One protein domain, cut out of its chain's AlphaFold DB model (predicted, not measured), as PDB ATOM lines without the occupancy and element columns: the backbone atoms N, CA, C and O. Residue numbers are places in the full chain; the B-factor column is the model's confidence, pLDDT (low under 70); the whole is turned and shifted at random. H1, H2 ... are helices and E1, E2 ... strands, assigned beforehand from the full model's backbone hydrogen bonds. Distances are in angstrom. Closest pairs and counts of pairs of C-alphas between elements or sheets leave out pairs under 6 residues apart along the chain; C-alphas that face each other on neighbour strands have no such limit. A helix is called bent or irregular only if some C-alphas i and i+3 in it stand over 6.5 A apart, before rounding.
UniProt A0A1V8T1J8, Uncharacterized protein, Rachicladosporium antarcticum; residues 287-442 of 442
ATOM      1  N   PHE A 287      36.978 -47.859 -47.565       90.56
ATOM      2  CA  PHE A 287      36.460 -48.290 -46.271       90.56
ATOM      3  C   PHE A 287      36.962 -47.368 -45.170       90.56
ATOM      4  O   PHE A 287      38.173 -47.281 -44.965       90.56
ATOM      5  N   ASN A 288      36.042 -46.767 -44.419       89.75
ATOM      6  CA  ASN A 288      36.418 -45.923 -43.296       89.75
ATOM      7  C   ASN A 288      36.820 -46.718 -42.071       89.75
ATOM      8  O   ASN A 288      36.107 -47.617 -41.619       89.75
ATOM      9  N   LEU A 289      37.947 -46.321 -41.495       91.12
ATOM     10  CA  LEU A 289      38.394 -46.756 -40.191       91.12
ATOM     11  C   LEU A 289      38.400 -45.555 -39.247       91.12
ATOM     12  O   LEU A 289      39.340 -44.762 -39.233       91.12
ATOM     13  N   HIS A 290      37.341 -45.458 -38.446       89.12
ATOM     14  CA  HIS A 290      37.217 -44.454 -37.403       89.12
ATOM     15  C   HIS A 290      38.042 -44.845 -36.191       89.12
ATOM     16  O   HIS A 290      37.864 -45.912 -35.591       89.12
ATOM     17  N   VAL A 291      38.916 -43.935 -35.815       89.06
ATOM     18  CA  VAL A 291      39.813 -44.066 -34.688       89.06
ATOM     19  C   VAL A 291      39.315 -43.141 -33.583       89.06
ATOM     20  O   VAL A 291      39.002 -41.975 -33.829       89.06
ATOM     21  N   ALA A 292      39.180 -43.678 -32.369       84.88
ATOM     22  CA  ALA A 292      38.722 -42.892 -31.229       84.88
ATOM     23  C   ALA A 292      39.753 -41.812 -30.861       84.88
ATOM     24  O   ALA A 292      40.957 -41.995 -31.057       84.88
ATOM     25  N   GLN A 293      39.307 -40.704 -30.282       75.94
ATOM     26  CA  GLN A 293      40.229 -39.682 -29.802       75.94
ATOM     27  C   GLN A 293      41.066 -40.205 -28.613       75.94
ATOM     28  O   GLN A 293      40.552 -40.943 -27.768       75.94
ATOM     29  N   PRO A 294      42.346 -39.809 -28.477       69.12
ATOM     30  CA  PRO A 294      43.178 -40.242 -27.353       69.12
ATOM     31  C   PRO A 294      42.671 -39.862 -25.954       69.12
ATOM     32  O   PRO A 294      43.033 -40.522 -24.982       69.12
ATOM     33  N   SER A 295      41.871 -38.799 -25.839       67.25
ATOM     34  CA  SER A 295      41.343 -38.272 -24.573       67.25
ATOM     35  C   SER A 295      40.274 -39.170 -23.947       67.25
ATOM     36  O   SER A 295      40.142 -39.205 -22.723       67.25
ATOM     37  N   THR A 296      39.524 -39.918 -24.760       62.75
ATOM     38  CA  THR A 296      38.370 -40.705 -24.303       62.75
ATOM     39  C   THR A 296      38.735 -42.134 -23.900       62.75
ATOM     40  O   THR A 296      38.003 -42.753 -23.123       62.75
ATOM     41  N   ALA A 297      39.879 -42.665 -24.354       59.03
ATOM     42  CA  ALA A 297      40.289 -44.039 -24.069       59.03
ATOM     43  C   ALA A 297      41.792 -44.172 -23.725       59.03
ATOM     44  O   ALA A 297      42.657 -43.775 -24.507       59.03
ATOM     45  N   PRO A 298      42.151 -44.824 -22.597       62.44
ATOM     46  CA  PRO A 298      43.551 -45.060 -22.233       62.44
ATOM     47  C   PRO A 298      44.237 -46.082 -23.154       62.44
ATOM     48  O   PRO A 298      45.454 -46.053 -23.333       62.44
ATOM     49  N   THR A 299      43.457 -46.981 -23.752       68.75
ATOM     50  CA  THR A 299      43.916 -47.982 -24.717       68.75
ATOM     51  C   THR A 299      43.559 -47.546 -26.122       68.75
ATOM     52  O   THR A 299      42.463 -47.031 -26.326       68.75
ATOM     53  N   CYS A 300      44.438 -47.834 -27.077       70.50
ATOM     54  CA  CYS A 300      44.139 -47.616 -28.479       70.50
ATOM     55  C   CYS A 300      42.865 -48.365 -28.902       70.50
ATOM     56  O   CYS A 300      42.720 -49.558 -28.617       70.50
ATOM     57  N   GLN A 301      41.928 -47.653 -29.526       81.75
ATOM     58  CA  GLN A 301      40.608 -48.180 -29.874       81.75
ATOM     59  C   GLN A 301      40.119 -47.646 -31.223       81.75
ATOM     60  O   GLN A 301      40.032 -46.436 -31.442       81.75
ATOM     61  N   ILE A 302      39.752 -48.581 -32.101       89.06
ATOM     62  CA  ILE A 302      38.838 -48.339 -33.222       89.06
ATOM     63  C   ILE A 302      37.462 -48.052 -32.614       89.06
ATOM     64  O   ILE A 302      37.054 -48.742 -31.674       89.06
ATOM     65  N   VAL A 303      36.737 -47.067 -33.147       87.50
ATOM     66  CA  VAL A 303      35.368 -46.768 -32.701       87.50
ATOM     67  C   VAL A 303      34.524 -48.043 -32.758       87.50
ATOM     68  O   VAL A 303      34.554 -48.784 -33.741       87.50
ATOM     69  N   ALA A 304      33.776 -48.319 -31.685       85.19
ATOM     70  CA  ALA A 304      33.106 -49.606 -31.489       85.19
ATOM     71  C   ALA A 304      32.164 -49.988 -32.646       85.19
ATOM     72  O   ALA A 304      32.031 -51.168 -32.972       85.19
ATOM     73  N   GLU A 305      31.516 -49.008 -33.272       84.12
ATOM     74  CA  GLU A 305      30.667 -49.222 -34.442       84.12
ATOM     75  C   GLU A 305      31.473 -49.700 -35.655       84.12
ATOM     76  O   GLU A 305      31.175 -50.754 -36.224       84.12
ATOM     77  N   THR A 306      32.559 -49.003 -35.983       86.94
ATOM     78  CA  THR A 306      33.464 -49.380 -37.071       86.94
ATOM     79  C   THR A 306      34.132 -50.731 -36.824       86.94
ATOM     80  O   THR A 306      34.197 -51.563 -37.730       86.94
ATOM     81  N   ALA A 307      34.555 -51.010 -35.588       88.88
ATOM     82  CA  ALA A 307      35.113 -52.306 -35.214       88.88
ATOM     83  C   ALA A 307      34.118 -53.450 -35.486       88.88
ATOM     84  O   ALA A 307      34.466 -54.422 -36.160       88.88
ATOM     85  N   ARG A 308      32.852 -53.301 -35.060       87.44
ATOM     86  CA  ARG A 308      31.788 -54.289 -35.322       87.44
ATOM     87  C   ARG A 308      31.571 -54.516 -36.814       87.44
ATOM     88  O   ARG A 308      31.340 -55.650 -37.235       87.44
ATOM     89  N   ILE A 309      31.649 -53.466 -37.629       86.56
ATOM     90  CA  ILE A 309      31.507 -53.593 -39.081       86.56
ATOM     91  C   ILE A 309      32.616 -54.488 -39.642       86.56
ATOM     92  O   ILE A 309      32.306 -55.494 -40.288       86.56
ATOM     93  N   PHE A 310      33.885 -54.204 -39.348       89.88
ATOM     94  CA  PHE A 310      34.996 -55.026 -39.842       89.88
ATOM     95  C   PHE A 310      34.976 -56.460 -39.289       89.88
ATOM     96  O   PHE A 310      35.290 -57.406 -40.017       89.88
ATOM     97  N   GLU A 311      34.505 -56.661 -38.058       89.75
ATOM     98  CA  GLU A 311      34.262 -57.999 -37.506       89.75
ATOM     99  C   GLU A 311      33.199 -58.770 -38.311       89.75
ATOM    100  O   GLU A 311      33.368 -59.959 -38.595       89.75
ATOM    101  N   THR A 312      32.122 -58.105 -38.749       88.19
ATOM    102  CA  THR A 312      31.040 -58.743 -39.527       88.19
ATOM    103  C   THR A 312      31.418 -59.062 -40.978       88.19
ATOM    104  O   THR A 312      30.830 -59.967 -41.590       88.19
ATOM    105  N   VAL A 313      32.404 -58.351 -41.539       88.81
ATOM    106  CA  VAL A 313      32.957 -58.614 -42.879       88.81
ATOM    107  C   VAL A 313      33.591 -60.008 -42.927       88.81
ATOM    108  O   VAL A 313      33.402 -60.748 -43.903       88.81
ATOM    109  N   GLY A 314      34.258 -60.403 -41.841       89.31
ATOM    110  CA  GLY A 314      34.950 -61.679 -41.698       89.31
ATOM    111  C   GLY A 314      36.335 -61.691 -42.364       89.31
ATOM    112  O   GLY A 314      36.591 -60.935 -43.303       89.31
ATOM    113  N   PRO A 315      37.244 -62.578 -41.920       92.62
ATOM    114  CA  PRO A 315      38.668 -62.510 -42.262       92.62
ATOM    115  C   PRO A 315      38.954 -62.712 -43.755       92.62
ATOM    116  O   PRO A 315      39.843 -62.069 -44.305       92.62
ATOM    117  N   GLU A 316      38.190 -63.573 -44.435       92.19
ATOM    118  CA  GLU A 316      38.376 -63.836 -45.869       92.19
ATOM    119  C   GLU A 316      38.091 -62.603 -46.730       92.19
ATOM    120  O   GLU A 316      38.795 -62.355 -47.703       92.19
ATOM    121  N   ASN A 317      37.066 -61.833 -46.365       92.12
ATOM    122  CA  ASN A 317      36.675 -60.627 -47.083       92.12
ATOM    123  C   ASN A 317      37.529 -59.427 -46.669       92.12
ATOM    124  O   ASN A 317      37.894 -58.622 -47.518       92.12
ATOM    125  N   LEU A 318      37.903 -59.348 -45.390       93.12
ATOM    126  CA  LEU A 318      38.817 -58.333 -44.875       93.12
ATOM    127  C   LEU A 318      40.160 -58.380 -45.618       93.12
ATOM    128  O   LEU A 318      40.669 -57.356 -46.063       93.12
ATOM    129  N   ALA A 319      40.655 -59.587 -45.899       94.81
ATOM    130  CA  ALA A 319      41.851 -59.817 -46.703       94.81
ATOM    131  C   ALA A 319      41.761 -59.302 -48.156       94.81
ATOM    132  O   ALA A 319      42.793 -59.224 -48.836       94.81
ATOM    133  N   LEU A 320      40.562 -58.980 -48.655       94.38
ATOM    134  CA  LEU A 320      40.315 -58.442 -49.998       94.38
ATOM    135  C   LEU A 320      40.251 -56.912 -50.022       94.38
ATOM    136  O   LEU A 320      40.309 -56.355 -51.117       94.38
ATOM    137  N   ILE A 321      40.154 -56.251 -48.864       94.62
ATOM    138  CA  ILE A 321      40.092 -54.788 -48.776       94.62
ATOM    139  C   ILE A 321      41.398 -54.186 -49.287       94.62
ATOM    140  O   ILE A 321      42.484 -54.656 -48.938       94.62
ATOM    141  N   ARG A 322      41.306 -53.183 -50.161       95.19
ATOM    142  CA  ARG A 322      42.491 -52.518 -50.725       95.19
ATOM    143  C   ARG A 322      42.553 -51.025 -50.468       95.19
ATOM    144  O   ARG A 322      43.663 -50.514 -50.451       95.19
ATOM    145  N   ASN A 323      41.430 -50.365 -50.213       94.38
ATOM    146  CA  ASN A 323      41.407 -48.929 -49.958       94.38
ATOM    147  C   ASN A 323      40.811 -48.689 -48.572       94.38
ATOM    148  O   ASN A 323      39.670 -49.075 -48.316       94.38
ATOM    149  N   ILE A 324      41.605 -48.108 -47.680       94.00
ATOM    150  CA  ILE A 324      41.191 -47.714 -46.334       94.00
ATOM    151  C   ILE A 324      41.389 -46.213 -46.222       94.00
ATOM    152  O   ILE A 324      42.462 -45.726 -46.564       94.00
ATOM    153  N   GLN A 325      40.390 -45.520 -45.697       92.50
ATOM    154  CA  GLN A 325      40.526 -44.143 -45.257       92.50
ATOM    155  C   GLN A 325      40.523 -44.125 -43.724       92.50
ATOM    156  O   GLN A 325      39.676 -44.740 -43.071       92.50
ATOM    157  N   LEU A 326      41.545 -43.501 -43.150       92.12
ATOM    158  CA  LEU A 326      41.724 -43.319 -41.720       92.12
ATOM    159  C   LEU A 326      41.106 -41.988 -41.317       92.12
ATOM    160  O   LEU A 326      41.477 -40.935 -41.835       92.12
ATOM    161  N   CYS A 327      40.198 -42.065 -40.356       88.12
ATOM    162  CA  CYS A 327      39.408 -40.944 -39.890       88.12
ATOM    163  C   CYS A 327      39.525 -40.841 -38.374       88.12
ATOM    164  O   CYS A 327      39.386 -41.852 -37.677       88.12
ATOM    165  N   ILE A 328      39.727 -39.637 -37.848       83.62
ATOM    166  CA  ILE A 328      39.680 -39.401 -36.403       83.62
ATOM    167  C   ILE A 328      38.377 -38.695 -36.090       83.62
ATOM    168  O   ILE A 328      38.036 -37.684 -36.702       83.62
ATOM    169  N   ASN A 329      37.632 -39.265 -35.147       72.94
ATOM    170  CA  ASN A 329      36.443 -38.606 -34.644       72.94
ATOM    171  C   ASN A 329      36.875 -37.558 -33.616       72.94
ATOM    172  O   ASN A 329      37.392 -37.915 -32.551       72.94
ATOM    173  N   PHE A 330      36.679 -36.283 -33.939       61.72
ATOM    174  CA  PHE A 330      36.776 -35.224 -32.953       61.72
ATOM    175  C   PHE A 330      35.416 -35.120 -32.280       61.72
ATOM    176  O   PHE A 330      34.533 -34.398 -32.734       61.72
ATOM    177  N   ASP A 331      35.258 -35.844 -31.173       55.53
ATOM    178  CA  ASP A 331      34.198 -35.532 -30.223       55.53
ATOM    179  C   ASP A 331      34.572 -34.187 -29.579       55.53
ATOM    180  O   ASP A 331      35.128 -34.122 -28.482       55.53
ATOM    181  N   GLY A 332      34.313 -33.078 -30.278       48.22
ATOM    182  CA  GLY A 332      34.089 -31.821 -29.582       48.22
ATOM    183  C   GLY A 332      32.995 -32.099 -28.559       48.22
ATOM    184  O   GLY A 332      32.009 -32.749 -28.901       48.22
ATOM    185  N   GLU A 333      33.186 -31.707 -27.299       42.53
ATOM    186  CA  GLU A 333      32.173 -31.859 -26.254       42.53
ATOM    187  C   GLU A 333      30.925 -31.045 -26.627       42.53
ATOM    188  O   GLU A 333      30.690 -29.956 -26.112       42.53
ATOM    189  N   VAL A 334      30.107 -31.554 -27.544       45.06
ATOM    190  CA  VAL A 334      28.753 -31.076 -27.747       45.06
ATOM    191  C   VAL A 334      27.994 -31.592 -26.528       45.06
ATOM    192  O   VAL A 334      27.920 -32.810 -26.323       45.06
ATOM    193  N   PRO A 335      27.478 -30.706 -25.658       44.34
ATOM    194  CA  PRO A 335      26.761 -31.121 -24.467       44.34
ATOM    195  C   PRO A 335      25.660 -32.119 -24.846       44.34
ATOM    196  O   PRO A 335      25.008 -31.939 -25.877       44.34
ATOM    197  N   PRO A 336      25.385 -33.140 -24.019       49.38
ATOM    198  CA  PRO A 336      24.409 -34.189 -24.329       49.38
ATOM    199  C   PRO A 336      22.988 -33.665 -24.609       49.38
ATOM    200  O   PRO A 336      22.149 -34.397 -25.121       49.38
ATOM    201  N   GLU A 337      22.708 -32.395 -24.312       50.53
ATOM    202  CA  GLU A 337      21.451 -31.714 -24.634       50.53
ATOM    203  C   GLU A 337      21.335 -31.296 -26.119       50.53
ATOM    204  O   GLU A 337      20.234 -31.000 -26.575       50.53
ATOM    205  N   GLN A 338      22.429 -31.334 -26.891       44.22
ATOM    206  CA  GLN A 338      22.485 -31.062 -28.339       44.22
ATOM    207  C   GLN A 338      22.906 -32.292 -29.173       44.22
ATOM    208  O   GLN A 338      23.117 -32.181 -30.379       44.22
ATOM    209  N   SER A 339      22.948 -33.492 -28.576       44.28
ATOM    210  CA  SER A 339      23.393 -34.757 -29.201       44.28
ATOM    211  C   SER A 339      22.490 -35.298 -30.329       44.28
ATOM    212  O   SER A 339      22.526 -36.488 -30.643       44.28
ATOM    213  N   GLN A 340      21.612 -34.462 -30.885       44.06
ATOM    214  CA  GLN A 340      20.895 -34.731 -32.132       44.06
ATOM    215  C   GLN A 340      21.713 -34.300 -33.361       44.06
ATOM    216  O   GLN A 340      21.383 -34.724 -34.466       44.06
ATOM    217  N   ALA A 341      22.782 -33.515 -33.172       39.00
ATOM    218  CA  ALA A 341      23.729 -33.149 -34.217       39.00
ATOM    219  C   ALA A 341      24.798 -34.246 -34.378       39.00
ATOM    220  O   ALA A 341      25.714 -34.373 -33.572       39.00
ATOM    221  N   SER A 342      24.555 -35.093 -35.375       44.31
ATOM    222  CA  SER A 342      25.487 -35.513 -36.424       44.31
ATOM    223  C   SER A 342      26.933 -35.918 -36.076       44.31
ATOM    224  O   SER A 342      27.690 -35.179 -35.462       44.31
ATOM    225  N   LEU A 343      27.371 -37.038 -36.665       47.28
ATOM    226  CA  LEU A 343      28.772 -37.433 -36.935       47.28
ATOM    227  C   LEU A 343      29.541 -36.405 -37.822       47.28
ATOM    228  O   LEU A 343      30.350 -36.785 -38.661       47.28
ATOM    229  N   GLU A 344      29.252 -35.107 -37.716       45.06
ATOM    230  CA  GLU A 344      29.587 -34.080 -38.717       45.06
ATOM    231  C   GLU A 344      31.048 -33.613 -38.698       45.06
ATOM    232  O   GLU A 344      31.484 -33.003 -39.670       45.06
ATOM    233  N   PHE A 345      31.833 -33.937 -37.666       50.91
ATOM    234  CA  PHE A 345      33.243 -33.530 -37.575       50.91
ATOM    235  C   PHE A 345      34.182 -34.731 -37.542       50.91
ATOM    236  O   PHE A 345      34.893 -35.001 -36.573       50.91
ATOM    237  N   VAL A 346      34.174 -35.472 -38.647       55.34
ATOM    238  CA  VAL A 346      35.192 -36.480 -38.914       55.34
ATOM    239  C   VAL A 346      36.260 -35.858 -39.799       55.34
ATOM    240  O   VAL A 346      36.002 -35.555 -40.962       55.34
ATOM    241  N   GLU A 347      37.461 -35.676 -39.252       70.00
ATOM    242  CA  GLU A 347      38.604 -35.258 -40.058       70.00
ATOM    243  C   GLU A 347      39.228 -36.484 -40.726       70.00
ATOM    244  O   GLU A 347      39.645 -37.457 -40.079       70.00
ATOM    245  N   GLU A 348      39.281 -36.431 -42.052       74.31
ATOM    246  CA  GLU A 348      40.095 -37.331 -42.856       74.31
ATOM    247  C   GLU A 348      41.564 -37.099 -42.503       74.31
ATOM    248  O   GLU A 348      42.021 -35.963 -42.453       74.31
ATOM    249  N   CYS A 349      42.288 -38.177 -42.197       83.69
ATOM    250  CA  CYS A 349      43.689 -38.099 -41.780       83.69
ATOM    251  C   CYS A 349      44.626 -38.749 -42.797       83.69
ATOM    252  O   CYS A 349      45.739 -38.274 -43.019       83.69
ATOM    253  N   ALA A 350      44.225 -39.880 -43.384       92.25
ATOM    254  CA  ALA A 350      45.054 -40.572 -44.362       92.25
ATOM    255  C   ALA A 350      44.273 -41.552 -45.242       92.25
ATOM    256  O   ALA A 350      43.481 -42.351 -44.748       92.25
ATOM    257  N   ASP A 351      44.618 -41.586 -46.520       93.81
ATOM    258  CA  ASP A 351      44.206 -42.585 -47.493       93.81
ATOM    259  C   ASP A 351      45.306 -43.631 -47.693       93.81
ATOM    260  O   ASP A 351      46.456 -43.329 -48.023       93.81
ATOM    261  N   ILE A 352      44.940 -44.903 -47.560       96.25
ATOM    262  CA  ILE A 352      45.817 -46.051 -47.784       96.25
ATOM    263  C   ILE A 352      45.269 -46.865 -48.950       96.25
ATOM    264  O   ILE A 352      44.168 -47.413 -48.876       96.25
ATOM    265  N   ARG A 353      46.075 -47.034 -50.003       96.75
ATOM    266  CA  ARG A 353      45.751 -47.887 -51.156       96.75
ATOM    267  C   ARG A 353      46.774 -49.003 -51.300       96.75
ATOM    268  O   ARG A 353      47.926 -48.784 -51.661       96.75
ATOM    269  N   LEU A 354      46.357 -50.232 -51.032       96.56
ATOM    270  CA  LEU A 354      47.164 -51.433 -51.208       96.56
ATOM    271  C   LEU A 354      47.101 -51.896 -52.665       96.56
ATOM    272  O   LEU A 354      46.028 -52.001 -53.262       96.56
ATOM    273  N   SER A 355      48.241 -52.271 -53.240       95.31
ATOM    274  CA  SER A 355      48.250 -52.816 -54.594       95.31
ATOM    275  C   SER A 355      47.538 -54.167 -54.670       95.31
ATOM    276  O   SER A 355      47.468 -54.939 -53.710       95.31
ATOM    277  N   ARG A 356      47.012 -54.506 -55.855       89.12
ATOM    278  CA  ARG A 356      46.228 -55.741 -56.059       89.12
ATOM    279  C   ARG A 356      46.981 -57.015 -55.667       89.12
ATOM    280  O   ARG A 356      46.357 -57.968 -55.207       89.12
ATOM    281  N   ASN A 357      48.302 -57.033 -55.851       90.75
ATOM    282  CA  ASN A 357      49.163 -58.160 -55.484       90.75
ATOM    283  C   ASN A 357      49.624 -58.126 -54.013       90.75
ATOM    284  O   ASN A 357      50.267 -59.076 -53.574       90.75
ATOM    285  N   GLY A 358      49.301 -57.064 -53.267       91.44
ATOM    286  CA  GLY A 358      49.672 -56.888 -51.866       91.44
ATOM    287  C   GLY A 358      51.156 -56.587 -51.634       91.44
ATOM    288  O   GLY A 358      51.615 -56.668 -50.500       91.44
ATOM    289  N   CYS A 359      51.927 -56.287 -52.684       95.38
ATOM    290  CA  CYS A 359      53.380 -56.109 -52.597       95.38
ATOM    291  C   CYS A 359      53.816 -54.650 -52.414       95.38
ATOM    292  O   CYS A 359      55.003 -54.392 -52.246       95.38
ATOM    293  N   SER A 360      52.888 -53.704 -52.502       97.19
ATOM    294  CA  SER A 360      53.155 -52.275 -52.363       97.19
ATOM    295  C   SER A 360      51.914 -51.560 -51.845       97.19
ATOM    296  O   SER A 360      50.813 -52.116 -51.872       97.19
ATOM    297  N   TYR A 361      52.096 -50.326 -51.395       98.00
ATOM    298  CA  TYR A 361      51.012 -49.443 -50.999       98.00
ATOM    299  C   TYR A 361      51.313 -48.011 -51.436       98.00
ATOM    300  O   TYR A 361      52.473 -47.643 -51.633       98.00
ATOM    301  N   GLU A 362      50.256 -47.226 -51.564       97.75
ATOM    302  CA  GLU A 362      50.277 -45.772 -51.601       97.75
ATOM    303  C   GLU A 362      49.673 -45.283 -50.282       97.75
ATOM    304  O   GLU A 362      48.692 -45.850 -49.797       97.75
ATOM    305  N   LEU A 363      50.311 -44.284 -49.683       97.06
ATOM    306  CA  LEU A 363      49.848 -43.603 -48.481       97.06
ATOM    307  C   LEU A 363      49.802 -42.121 -48.827       97.06
ATOM    308  O   LEU A 363      50.842 -41.560 -49.178       97.06
ATOM    309  N   ASP A 364      48.621 -41.529 -48.737       95.06
ATOM    310  CA  ASP A 364      48.432 -40.091 -48.840       95.06
ATOM    311  C   ASP A 364      47.856 -39.589 -47.524       95.06
ATOM    312  O   ASP A 364      46.814 -40.051 -47.080       95.06
ATOM    313  N   VAL A 365      48.579 -38.704 -46.854       91.94
ATOM    314  CA  VAL A 365      48.147 -38.124 -45.583       91.94
ATOM    315  C   VAL A 365      47.612 -36.740 -45.890       91.94
ATOM    316  O   VAL A 365      48.384 -35.856 -46.286       91.94
ATOM    317  N   ASP A 366      46.311 -36.564 -45.720       85.25
ATOM    318  CA  ASP A 366      45.682 -35.260 -45.808       85.25
ATOM    319  C   ASP A 366      45.387 -34.770 -44.392       85.25
ATOM    320  O   ASP A 366      44.651 -35.397 -43.646       85.25
ATOM    321  N   VAL A 367      46.040 -33.678 -44.002       72.00
ATOM    322  CA  VAL A 367      45.781 -32.982 -42.729       72.00
ATOM    323  C   VAL A 367      44.983 -31.701 -43.000       72.00
ATOM    324  O   VAL A 367      44.694 -30.916 -42.102       72.00
ATOM    325  N   PHE A 368      44.648 -31.436 -44.262       61.06
ATOM    326  CA  PHE A 368      43.904 -30.261 -44.671       61.06
ATOM    327  C   PHE A 368      42.430 -30.629 -44.749       61.06
ATOM    328  O   PHE A 368      41.835 -30.659 -45.823       61.06
ATOM    329  N   GLY A 369      41.827 -30.870 -43.583       52.09
ATOM    330  CA  GLY A 369      40.377 -30.868 -43.424       52.09
ATOM    331  C   GLY A 369      39.803 -29.511 -43.850       52.09
ATOM    332  O   GLY A 369      39.602 -28.621 -43.034       52.09
ATOM    333  N   HIS A 370      39.556 -29.374 -45.153       48.28
ATOM    334  CA  HIS A 370      38.859 -28.308 -45.865       48.28
ATOM    335  C   HIS A 370      39.480 -26.891 -45.859       48.28
ATOM    336  O   HIS A 370      39.232 -26.071 -44.983       48.28
ATOM    337  N   GLU A 371      40.037 -26.469 -47.003       42.41
ATOM    338  CA  GLU A 371      40.102 -25.035 -47.385       42.41
ATOM    339  C   GLU A 371      38.725 -24.326 -47.295       42.41
ATOM    340  O   GLU A 371      38.648 -23.103 -47.237       42.41
ATOM    341  N   LYS A 372      37.612 -25.076 -47.260       43.34
ATOM    342  CA  LYS A 372      36.255 -24.532 -47.095       43.34
ATOM    343  C   LYS A 372      35.856 -24.238 -45.646       43.34
ATOM    344  O   LYS A 372      34.980 -23.403 -45.452       43.34
ATOM    345  N   SER A 373      36.472 -24.872 -44.648       44.75
ATOM    346  CA  SER A 373      36.233 -24.536 -43.238       44.75
ATOM    347  C   SER A 373      37.087 -23.340 -42.805       44.75
ATOM    348  O   SER A 373      36.647 -22.584 -41.946       44.75
ATOM    349  N   GLN A 374      38.225 -23.063 -43.462       42.69
ATOM    350  CA  GLN A 374      38.987 -21.813 -43.264       42.69
ATOM    351  C   GLN A 374      38.115 -20.555 -43.412       42.69
ATOM    352  O   GLN A 374      38.220 -19.642 -42.603       42.69
ATOM    353  N   LEU A 375      37.181 -20.542 -44.370       44.72
ATOM    354  CA  LEU A 375      36.240 -19.430 -44.559       44.72
ATOM    355  C   LEU A 375      35.276 -19.221 -43.380       44.72
ATOM    356  O   LEU A 375      34.805 -18.104 -43.186       44.72
ATOM    357  N   HIS A 376      34.981 -20.266 -42.602       44.88
ATOM    358  CA  HIS A 376      34.129 -20.161 -41.417       44.88
ATOM    359  C   HIS A 376      34.943 -19.844 -40.150       44.88
ATOM    360  O   HIS A 376      34.455 -19.132 -39.275       44.88
ATOM    361  N   TRP A 377      36.193 -20.312 -40.074       46.69
ATOM    362  CA  TRP A 377      37.107 -20.030 -38.961       46.69
ATOM    363  C   TRP A 377      37.714 -18.619 -39.003       46.69
ATOM    364  O   TRP A 377      38.143 -18.119 -37.971       46.69
ATOM    365  N   ASP A 378      37.718 -17.950 -40.161       47.59
ATOM    366  CA  ASP A 378      38.188 -16.562 -40.293       47.59
ATOM    367  C   ASP A 378      37.154 -15.511 -39.827       47.59
ATOM    368  O   ASP A 378      37.491 -14.331 -39.697       47.59
ATOM    369  N   LEU A 379      35.895 -15.907 -39.588       50.22
ATOM    370  CA  LEU A 379      34.801 -14.997 -39.210       50.22
ATOM    371  C   LEU A 379      34.544 -14.918 -37.698       50.22
ATOM    372  O   LEU A 379      33.918 -13.958 -37.244       50.22
ATOM    373  N   GLU A 380      35.060 -15.861 -36.913       46.81
ATOM    374  CA  GLU A 380      35.036 -15.791 -35.453       46.81
ATOM    375  C   GLU A 380      36.454 -15.497 -34.946       46.81
ATOM    376  O   GLU A 380      37.387 -16.255 -35.178       46.81
ATOM    377  N   ASP A 381      36.630 -14.388 -34.219       46.38
ATOM    378  CA  ASP A 381      37.888 -13.944 -33.577       46.38
ATOM    379  C   ASP A 381      38.465 -14.957 -32.546       46.38
ATOM    380  O   ASP A 381      39.448 -14.682 -31.840       46.38
ATOM    381  N   GLU A 382      37.878 -16.150 -32.445       49.12
ATOM    382  CA  GLU A 382      38.423 -17.302 -31.745       49.12
ATOM    383  C   GLU A 382      39.537 -17.913 -32.587       49.12
ATOM    384  O   GLU A 382      39.361 -18.853 -33.356       49.12
ATOM    385  N   ARG A 383      40.727 -17.325 -32.431       43.78
ATOM    386  CA  ARG A 383      41.988 -17.849 -32.962       43.78
ATOM    387  C   ARG A 383      41.973 -19.383 -32.938       43.78
ATOM    388  O   ARG A 383      41.797 -19.926 -31.840       43.78
ATOM    389  N   PRO A 384      42.284 -20.078 -34.051       46.09
ATOM    390  CA  PRO A 384      42.662 -21.477 -33.952       46.09
ATOM    391  C   PRO A 384      43.749 -21.541 -32.885       46.09
ATOM    392  O   PRO A 384      44.720 -20.768 -32.917       46.09
ATOM    393  N   GLY A 385      43.523 -22.367 -31.862       50.19
ATOM    394  CA  GLY A 385      44.470 -22.501 -30.768       50.19
ATOM    395  C   GLY A 385      45.886 -22.736 -31.328       50.19
ATOM    396  O   GLY A 385      46.043 -23.175 -32.468       50.19
ATOM    397  N   PRO A 386      46.950 -22.451 -30.564       47.56
ATOM    398  CA  PRO A 386      48.347 -22.447 -31.029       47.56
ATOM    399  C   PRO A 386      48.896 -23.783 -31.591       47.56
ATOM    400  O   PRO A 386      50.096 -23.865 -31.855       47.56
ATOM    401  N   TYR A 387      48.042 -24.788 -31.772       53.41
ATOM    402  CA  TYR A 387      48.309 -26.212 -31.917       53.41
ATOM    403  C   TYR A 387      48.759 -26.654 -33.324       53.41
ATOM    404  O   TYR A 387      49.372 -27.706 -33.436       53.41
ATOM    405  N   TRP A 388      48.576 -25.854 -34.387       58.78
ATOM    406  CA  TRP A 388      48.818 -26.314 -35.777       58.78
ATOM    407  C   TRP A 388      49.841 -25.486 -36.570       58.78
ATOM    408  O   TRP A 388      49.685 -25.247 -37.766       58.78
ATOM    409  N   LYS A 389      50.903 -24.992 -35.923       56.75
ATOM    410  CA  LYS A 389      51.845 -24.057 -36.577       56.75
ATOM    411  C   LYS A 389      52.659 -24.659 -37.731       56.75
ATOM    412  O   LYS A 389      53.243 -23.885 -38.489       56.75
ATOM    413  N   ASP A 390      52.692 -25.984 -37.893       74.94
ATOM    414  CA  ASP A 390      53.331 -26.620 -39.049       74.94
ATOM    415  C   ASP A 390      52.643 -27.937 -39.468       74.94
ATOM    416  O   ASP A 390      53.058 -29.037 -39.097       74.94
ATOM    417  N   PHE A 391      51.602 -27.825 -40.300       77.50
ATOM    418  CA  PHE A 391      50.912 -28.970 -40.914       77.50
ATOM    419  C   PHE A 391      51.857 -29.937 -41.640       77.50
ATOM    420  O   PHE A 391      51.573 -31.130 -41.716       77.50
ATOM    421  N   LYS A 392      52.999 -29.461 -42.165       83.69
ATOM    422  CA  LYS A 392      53.960 -30.338 -42.851       83.69
ATOM    423  C   LYS A 392      54.676 -31.249 -41.868       83.69
ATOM    424  O   LYS A 392      54.897 -32.415 -42.182       83.69
ATOM    425  N   VAL A 393      55.029 -30.726 -40.694       85.50
ATOM    426  CA  VAL A 393      55.632 -31.526 -39.622       85.50
ATOM    427  C   VAL A 393      54.641 -32.579 -39.150       85.50
ATOM    428  O   VAL A 393      55.006 -33.744 -39.053       85.50
ATOM    429  N   PHE A 394      53.380 -32.201 -38.941       84.88
ATOM    430  CA  PHE A 394      52.368 -33.149 -38.488       84.88
ATOM    431  C   PHE A 394      52.063 -34.237 -39.527       84.88
ATOM    432  O   PHE A 394      52.087 -35.420 -39.197       84.88
ATOM    433  N   LYS A 395      51.913 -33.864 -40.807       89.75
ATOM    434  CA  LYS A 395      51.817 -34.823 -41.920       89.75
ATOM    435  C   LYS A 395      52.966 -35.837 -41.891       89.75
ATOM    436  O   LYS A 395      52.730 -37.037 -42.005       89.75
ATOM    437  N   GLN A 396      54.200 -35.368 -41.693       91.12
ATOM    438  CA  GLN A 396      55.374 -36.239 -41.614       91.12
ATOM    439  C   GLN A 396      55.312 -37.198 -40.415       91.12
ATOM    440  O   GLN A 396      55.642 -38.369 -40.570       91.12
ATOM    441  N   VAL A 397      54.857 -36.734 -39.245       91.38
ATOM    442  CA  VAL A 397      54.698 -37.573 -38.042       91.38
ATOM    443  C   VAL A 397      53.700 -38.711 -38.284       91.38
ATOM    444  O   VAL A 397      53.983 -39.859 -37.930       91.38
ATOM    445  N   ILE A 398      52.570 -38.419 -38.938       92.31
ATOM    446  CA  ILE A 398      51.572 -39.431 -39.312       92.31
ATOM    447  C   ILE A 398      52.180 -40.442 -40.283       92.31
ATOM    448  O   ILE A 398      52.080 -41.652 -40.072       92.31
ATOM    449  N   GLU A 399      52.842 -39.966 -41.341       95.44
ATOM    450  CA  GLU A 399      53.485 -40.843 -42.317       95.44
ATOM    451  C   GLU A 399      54.527 -41.762 -41.667       95.44
ATOM    452  O   GLU A 399      54.521 -42.972 -41.909       95.44
ATOM    453  N   ASP A 400      55.402 -41.207 -40.830       96.12
ATOM    454  CA  ASP A 400      56.469 -41.947 -40.156       96.12
ATOM    455  C   ASP A 400      55.920 -43.013 -39.200       96.12
ATOM    456  O   ASP A 400      56.556 -44.054 -39.017       96.12
ATOM    457  N   SER A 401      54.723 -42.801 -38.654       95.62
ATOM    458  CA  SER A 401      54.066 -43.738 -37.737       95.62
ATOM    459  C   SER A 401      53.263 -44.820 -38.464       95.62
ATOM    460  O   SER A 401      53.290 -45.986 -38.065       95.62
ATOM    461  N   LEU A 402      52.601 -44.491 -39.580       96.50
ATOM    462  CA  LEU A 402      51.828 -45.460 -40.369       96.50
ATOM    463  C   LEU A 402      52.716 -46.361 -41.246       96.50
ATOM    464  O   LEU A 402      52.424 -47.550 -41.423       96.50
ATOM    465  N   ARG A 403      53.820 -45.834 -41.797       97.88
ATOM    466  CA  ARG A 403      54.715 -46.580 -42.704       97.88
ATOM    467  C   ARG A 403      55.252 -47.889 -42.107       97.88
ATOM    468  O   ARG A 403      55.255 -48.879 -42.837       97.88
ATOM    469  N   PRO A 404      55.700 -47.969 -40.838       98.19
ATOM    470  CA  PRO A 404      56.127 -49.224 -40.221       98.19
ATOM    471  C   PRO A 404      55.051 -50.315 -40.244       98.19
ATOM    472  O   PRO A 404      55.358 -51.448 -40.624       98.19
ATOM    473  N   VAL A 405      53.800 -49.974 -39.919       97.62
ATOM    474  CA  VAL A 405      52.663 -50.912 -39.931       97.62
ATOM    475  C   VAL A 405      52.416 -51.421 -41.353       97.62
ATOM    476  O   VAL A 405      52.361 -52.629 -41.598       97.62
ATOM    477  N   LEU A 406      52.375 -50.509 -42.328       98.00
ATOM    478  CA  LEU A 406      52.174 -50.846 -43.741       98.00
ATOM    479  C   LEU A 406      53.336 -51.668 -44.320       98.00
ATOM    480  O   LEU A 406      53.109 -52.639 -45.043       98.00
ATOM    481  N   ASN A 407      54.579 -51.342 -43.961       97.94
ATOM    482  CA  ASN A 407      55.768 -52.113 -44.325       97.94
ATOM    483  C   ASN A 407      55.719 -53.527 -43.728       97.94
ATOM    484  O   ASN A 407      56.057 -54.495 -44.410       97.94
ATOM    485  N   GLY A 408      55.253 -53.660 -42.482       97.50
ATOM    486  CA  GLY A 408      54.999 -54.946 -41.837       97.50
ATOM    487  C   GLY A 408      53.952 -55.770 -42.588       97.50
ATOM    488  O   GLY A 408      54.170 -56.955 -42.841       97.50
ATOM    489  N   LEU A 409      52.857 -55.136 -43.018       96.75
ATOM    490  CA  LEU A 409      51.772 -55.754 -43.785       96.75
ATOM    491  C   LEU A 409      52.235 -56.296 -45.152       96.75
ATOM    492  O   LEU A 409      51.921 -57.440 -45.506       96.75
ATOM    493  N   ILE A 410      52.999 -55.515 -45.924       97.12
ATOM    494  CA  ILE A 410      53.529 -55.951 -47.233       97.12
ATOM    495  C   ILE A 410      54.766 -56.858 -47.107       97.12
ATOM    496  O   ILE A 410      55.111 -57.581 -48.043       97.12
ATOM    497  N   GLY A 411      55.439 -56.841 -45.954       95.94
ATOM    498  CA  GLY A 411      56.641 -57.629 -45.677       95.94
ATOM    499  C   GLY A 411      56.370 -59.082 -45.282       95.94
ATOM    500  O   GLY A 411      57.303 -59.889 -45.258       95.94
ATOM    501  N   ARG A 412      55.113 -59.450 -44.992       95.81
ATOM    502  CA  ARG A 412      54.760 -60.808 -44.543       95.81
ATOM    503  C   ARG A 412      55.149 -61.866 -45.576       95.81
ATOM    504  O   ARG A 412      55.004 -61.667 -46.788       95.81
ATOM    505  N   GLN A 413      55.638 -63.006 -45.082       91.75
ATOM    506  CA  GLN A 413      55.879 -64.188 -45.915       91.75
ATOM    507  C   GLN A 413      54.551 -64.836 -46.316       91.75
ATOM    508  O   GLN A 413      54.303 -65.045 -47.501       91.75
ATOM    509  N   ASP A 414      53.672 -65.043 -45.335       90.25
ATOM    510  CA  ASP A 414      52.321 -65.561 -45.530       90.25
ATOM    511  C   ASP A 414      51.298 -64.426 -45.504       90.25
ATOM    512  O   ASP A 414      51.421 -63.481 -44.729       90.25
ATOM    513  N   ASN A 415      50.257 -64.521 -46.336       89.94
ATOM    514  CA  ASN A 415      49.186 -63.517 -46.405       89.94
ATOM    515  C   ASN A 415      49.688 -62.083 -46.661       89.94
ATOM    516  O   ASN A 415      49.110 -61.114 -46.172       89.94
ATOM    517  N   ARG A 416      50.751 -61.947 -47.459       94.00
ATOM    518  CA  ARG A 416      51.298 -60.658 -47.887       94.00
ATOM    519  C   ARG A 416      50.204 -59.703 -48.380       94.00
ATOM    520  O   ARG A 416      49.432 -60.064 -49.270       94.00
ATOM    521  N   GLY A 417      50.157 -58.499 -47.803       90.50
ATOM    522  CA  GLY A 417      49.211 -57.445 -48.183       90.50
ATOM    523  C   GLY A 417      47.737 -57.796 -47.961       90.50
ATOM    524  O   GLY A 417      46.859 -57.134 -48.512       90.50
ATOM    525  N   ARG A 418      47.445 -58.858 -47.200       95.44
ATOM    526  CA  ARG A 418      46.087 -59.216 -46.790       95.44
ATOM    527  C   ARG A 418      45.845 -58.672 -45.396       95.44
ATOM    528  O   ARG A 418      46.480 -59.124 -44.445       95.44
ATOM    529  N   LEU A 419      44.912 -57.734 -45.315       95.38
ATOM    530  CA  LEU A 419      44.494 -57.128 -44.062       95.38
ATOM    531  C   LEU A 419      43.812 -58.142 -43.143       95.38
ATOM    532  O   LEU A 419      43.052 -59.012 -43.581       95.38
ATOM    533  N   CYS A 420      44.050 -57.972 -41.853       95.56
ATOM    534  CA  CYS A 420      43.330 -58.610 -40.766       95.56
ATOM    535  C   CYS A 420      42.993 -57.585 -39.668       95.56
ATOM    536  O   CYS A 420      43.437 -56.441 -39.713       95.56
ATOM    537  N   MET A 421      42.197 -57.987 -38.673       94.69
ATOM    538  CA  MET A 421      41.766 -57.081 -37.596       94.69
ATOM    539  C   MET A 421      42.931 -56.540 -36.760       94.69
ATOM    540  O   MET A 421      42.862 -55.409 -36.284       94.69
ATOM    541  N   ALA A 422      44.000 -57.326 -36.594       95.56
ATOM    542  CA  ALA A 422      45.197 -56.861 -35.900       95.56
ATOM    543  C   ALA A 422      45.827 -55.670 -36.636       95.56
ATOM    544  O   ALA A 422      46.182 -54.691 -35.997       95.56
ATOM    545  N   ASP A 423      45.844 -55.701 -37.970       96.25
ATOM    546  CA  ASP A 423      46.425 -54.637 -38.800       96.25
ATOM    547  C   ASP A 423      45.634 -53.341 -38.676       96.25
ATOM    548  O   ASP A 423      46.215 -52.272 -38.539       96.25
ATOM    549  N   LEU A 424      44.299 -53.434 -38.685       95.25
ATOM    550  CA  LEU A 424      43.436 -52.272 -38.461       95.25
ATOM    551  C   LEU A 424      43.653 -51.681 -37.066       95.25
ATOM    552  O   LEU A 424      43.652 -50.466 -36.903       95.25
ATOM    553  N   THR A 425      43.863 -52.540 -36.068       94.62
ATOM    554  CA  THR A 425      44.145 -52.101 -34.697       94.62
ATOM    555  C   THR A 425      45.508 -51.412 -34.631       94.62
ATOM    556  O   THR A 425      45.599 -50.325 -34.082       94.62
ATOM    557  N   GLU A 426      46.548 -51.983 -35.244       95.75
ATOM    558  CA  GLU A 426      47.887 -51.380 -35.313       95.75
ATOM    559  C   GLU A 426      47.878 -50.029 -36.042       95.75
ATOM    560  O   GLU A 426      48.507 -49.086 -35.567       95.75
ATOM    561  N   LEU A 427      47.131 -49.903 -37.147       95.56
ATOM    562  CA  LEU A 427      46.945 -48.628 -37.852       95.56
ATOM    563  C   LEU A 427      46.258 -47.585 -36.963       95.56
ATOM    564  O   LEU A 427      46.719 -46.449 -36.887       95.56
ATOM    565  N   ALA A 428      45.190 -47.974 -36.259       93.19
ATOM    566  CA  ALA A 428      44.498 -47.096 -35.321       93.19
ATOM    567  C   ALA A 428      45.417 -46.648 -34.170       93.19
ATOM    568  O   ALA A 428      45.396 -45.480 -33.791       93.19
ATOM    569  N   CYS A 429      46.261 -47.548 -33.657       92.62
ATOM    570  CA  CYS A 429      47.191 -47.233 -32.573       92.62
ATOM    571  C   CYS A 429      48.286 -46.278 -33.021       92.62
ATOM    572  O   CYS A 429      48.524 -45.285 -32.339       92.62
ATOM    573  N   ALA A 430      48.902 -46.549 -34.174       93.81
ATOM    574  CA  ALA A 430      49.915 -45.675 -34.749       93.81
ATOM    575  C   ALA A 430      49.364 -44.257 -34.946       93.81
ATOM    576  O   ALA A 430      50.026 -43.287 -34.591       93.81
ATOM    577  N   LEU A 431      48.125 -44.139 -35.433       91.31
ATOM    578  CA  LEU A 431      47.468 -42.847 -35.594       91.31
ATOM    579  C   LEU A 431      47.188 -42.166 -34.241       91.31
ATOM    580  O   LEU A 431      47.482 -40.990 -34.079       91.31
ATOM    581  N   GLN A 432      46.678 -42.886 -33.238       88.38
ATOM    582  CA  GLN A 432      46.414 -42.307 -31.910       88.38
ATOM    583  C   GLN A 432      47.678 -41.832 -31.193       88.38
ATOM    584  O   GLN A 432      47.630 -40.823 -30.490       88.38
ATOM    585  N   GLU A 433      48.795 -42.545 -31.340       88.25
ATOM    586  CA  GLU A 433      50.080 -42.159 -30.751       88.25
ATOM    587  C   GLU A 433      50.578 -40.824 -31.317       88.25
ATOM    588  O   GLU A 433      50.981 -39.961 -30.537       88.25
ATOM    589  N   CYS A 434      50.428 -40.590 -32.629       87.62
ATOM    590  CA  CYS A 434      50.758 -39.296 -33.238       87.62
ATOM    591  C   CYS A 434      50.007 -38.127 -32.584       87.62
ATOM    592  O   CYS A 434      50.573 -37.049 -32.419       87.62
ATOM    593  N   TRP A 435      48.742 -38.330 -32.195       80.94
ATOM    594  CA  TRP A 435      47.934 -37.284 -31.561       80.94
ATOM    595  C   TRP A 435      48.273 -37.111 -30.078       80.94
ATOM    596  O   TRP A 435      48.242 -35.988 -29.581       80.94
ATOM    597  N   LYS A 436      48.607 -38.191 -29.355       81.50
ATOM    598  CA  LYS A 436      49.005 -38.104 -27.935       81.50
ATOM    599  C   LYS A 436      50.258 -37.260 -27.750       81.50
ATOM    600  O   LYS A 436      50.264 -36.367 -26.906       81.50
ATOM    601  N   ASP A 437      51.276 -37.513 -28.569       75.25
ATOM    602  CA  ASP A 437      52.553 -36.800 -28.502       75.25
ATOM    603  C   ASP A 437      52.400 -35.299 -28.773       75.25
ATOM    604  O   ASP A 437      53.198 -34.501 -28.283       75.25
ATOM    605  N   GLU A 438      51.390 -34.893 -29.541       68.62
ATOM    606  CA  GLU A 438      51.088 -33.479 -29.763       68.62
ATOM    607  C   GLU A 438      50.341 -32.850 -28.583       68.62
ATOM    608  O   GLU A 438      50.714 -31.759 -28.153       68.62
ATOM    609  N   VAL A 439      49.360 -33.547 -27.996       69.06
ATOM    610  CA  VAL A 439      48.634 -33.053 -26.809       69.06
ATOM    611  C   VAL A 439      49.567 -32.874 -25.603       69.06
ATOM    612  O   VAL A 439      49.378 -31.954 -24.816       69.06
ATOM    613  N   GLU A 440      50.590 -33.718 -25.439       72.25
ATOM    614  CA  GLU A 440      51.544 -33.594 -24.323       72.25
ATOM    615  C   GLU A 440      52.593 -32.484 -24.513       72.25
ATOM    616  O   GLU A 440      53.196 -32.030 -23.538       72.25
ATOM    617  N   LYS A 441      52.842 -32.034 -25.751       64.12
ATOM    618  CA  LYS A 441      53.783 -30.932 -26.040       64.12
ATOM    619  C   LYS A 441      53.186 -29.548 -25.781       64.12
ATOM    620  O   LYS A 441      53.929 -28.560 -25.812       64.12
ATOM    621  N   THR A 442      51.882 -29.476 -25.546       53.91
ATOM    622  CA  THR A 442      51.115 -28.254 -25.277       53.91
ATOM    623  C   THR A 442      50.716 -28.142 -23.823       53.91
ATOM    624  O   THR A 442      50.825 -27.013 -23.290       53.91
TER     625      THR A 442
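Overview. This is residues 287 to 442 of the 442 residues of an uncharacterized protein of Rachicladosporium antarcticum (UniProt A0A1V8T1J8). A strongly twisted sheet of four strands has a helical hairpin, H4 and H5, packed over one face, while the short helix H1 lies by the edge strand E1 and only grazes the sheet. Two stretches stick out from this body: residues 333 to 342, in the link from E2 to E3, and residues 371 to 385, which include H3. The printed part has 156 residues, with five named helices and four named strands in the order E1 H1 H2 E2 E3 E4 H3 H4 H5; the class is mixed, helices and strands. The sheet's order is E1, E2, E3, E4, with E1 and E2 parallel and the other neighbours antiparallel. The whole is compact, with a radius of gyration of the C-alphas of 16.8 A, yet elongated in outline, spanning 54 by 35 by 29 A.

Along the chain. The sheet holds E1, residues 287 to 291, E2, residues 323 to 329 and 19.1 A long, E3, residues 346 to 354 and 22.8 A long, and E4, residues 361 to 364. E1 begins at C-alpha 287, (36.460, -48.290, -46.271). H4, residues 391 to 411, is 29.6 A long, and H5, residues 421 to 440, is 28.7 A long, ending at C-alpha 440, (51.544, -33.594, -24.323). H1 is residues 304 to 313, 14.5 A long; H2 is residues 315 to 318, and H3 is residues 371 to 377.

Arrangement. E1 and E2 are parallel at 31 degrees, with N 289 and O 325 2.8 A apart. With H1 and H2 between them they form a strand-helix-strand unit, two parallel neighbour strands joined through helices. E2, E3 and E4 form a meander, each strand the antiparallel neighbour of the one before; N 326 and O 350 are 2.8 A apart, and N 351 and O 364 2.7 A. E3 bends by 56 degrees at residue 349. H4 and H5 are on the same face, making two layers, a sheet with helices on one face. H4 lies over E3 and E4 at a height over the sheet of 8.5 A, and H5 over E1 and E2 at 9.4 A. H4 and H5 touch, with the C-alphas of Ser 401 and Ala 430 closest at 5.5 A, at a shallow tilt of 24 degrees, opposite ways. H4 has a kink of 30 degrees near residue 402; it is neither bent nor irregular, but only just: C-alphas 401 and 404 are 6.4 A apart. H1 only grazes the sheet, its closest C-alphas to E1 being those of Thr 306 and His 290, 6.2 A apart. H2 is close to H1 but not clearly touching, the C-alphas of Leu 318 and Phe 310 being 7.1 A apart. H3 is apart from H4 and not on the sheet. Every O i to N i+4 pair is within hydrogen-bond range in H1, against 15 of 17 in H4, 15 of 16 in H5 and 1 of 3 in H3, where 2 of 4 O i to N i+3 pairs are; H2 is too short for an O i to N i+4 pair.

Size, cuts and confidence. The two C-alphas farthest apart, those of Asp 381 and Asp 414, are 54.9 A apart. The printed part has no cut, and its long links are E1 to H1, E2 to E3 and H3 to H4. The mean pLDDT of the printed part is 78.1; 49 residues are under 70, among them 330 to 346 and 368 to 389.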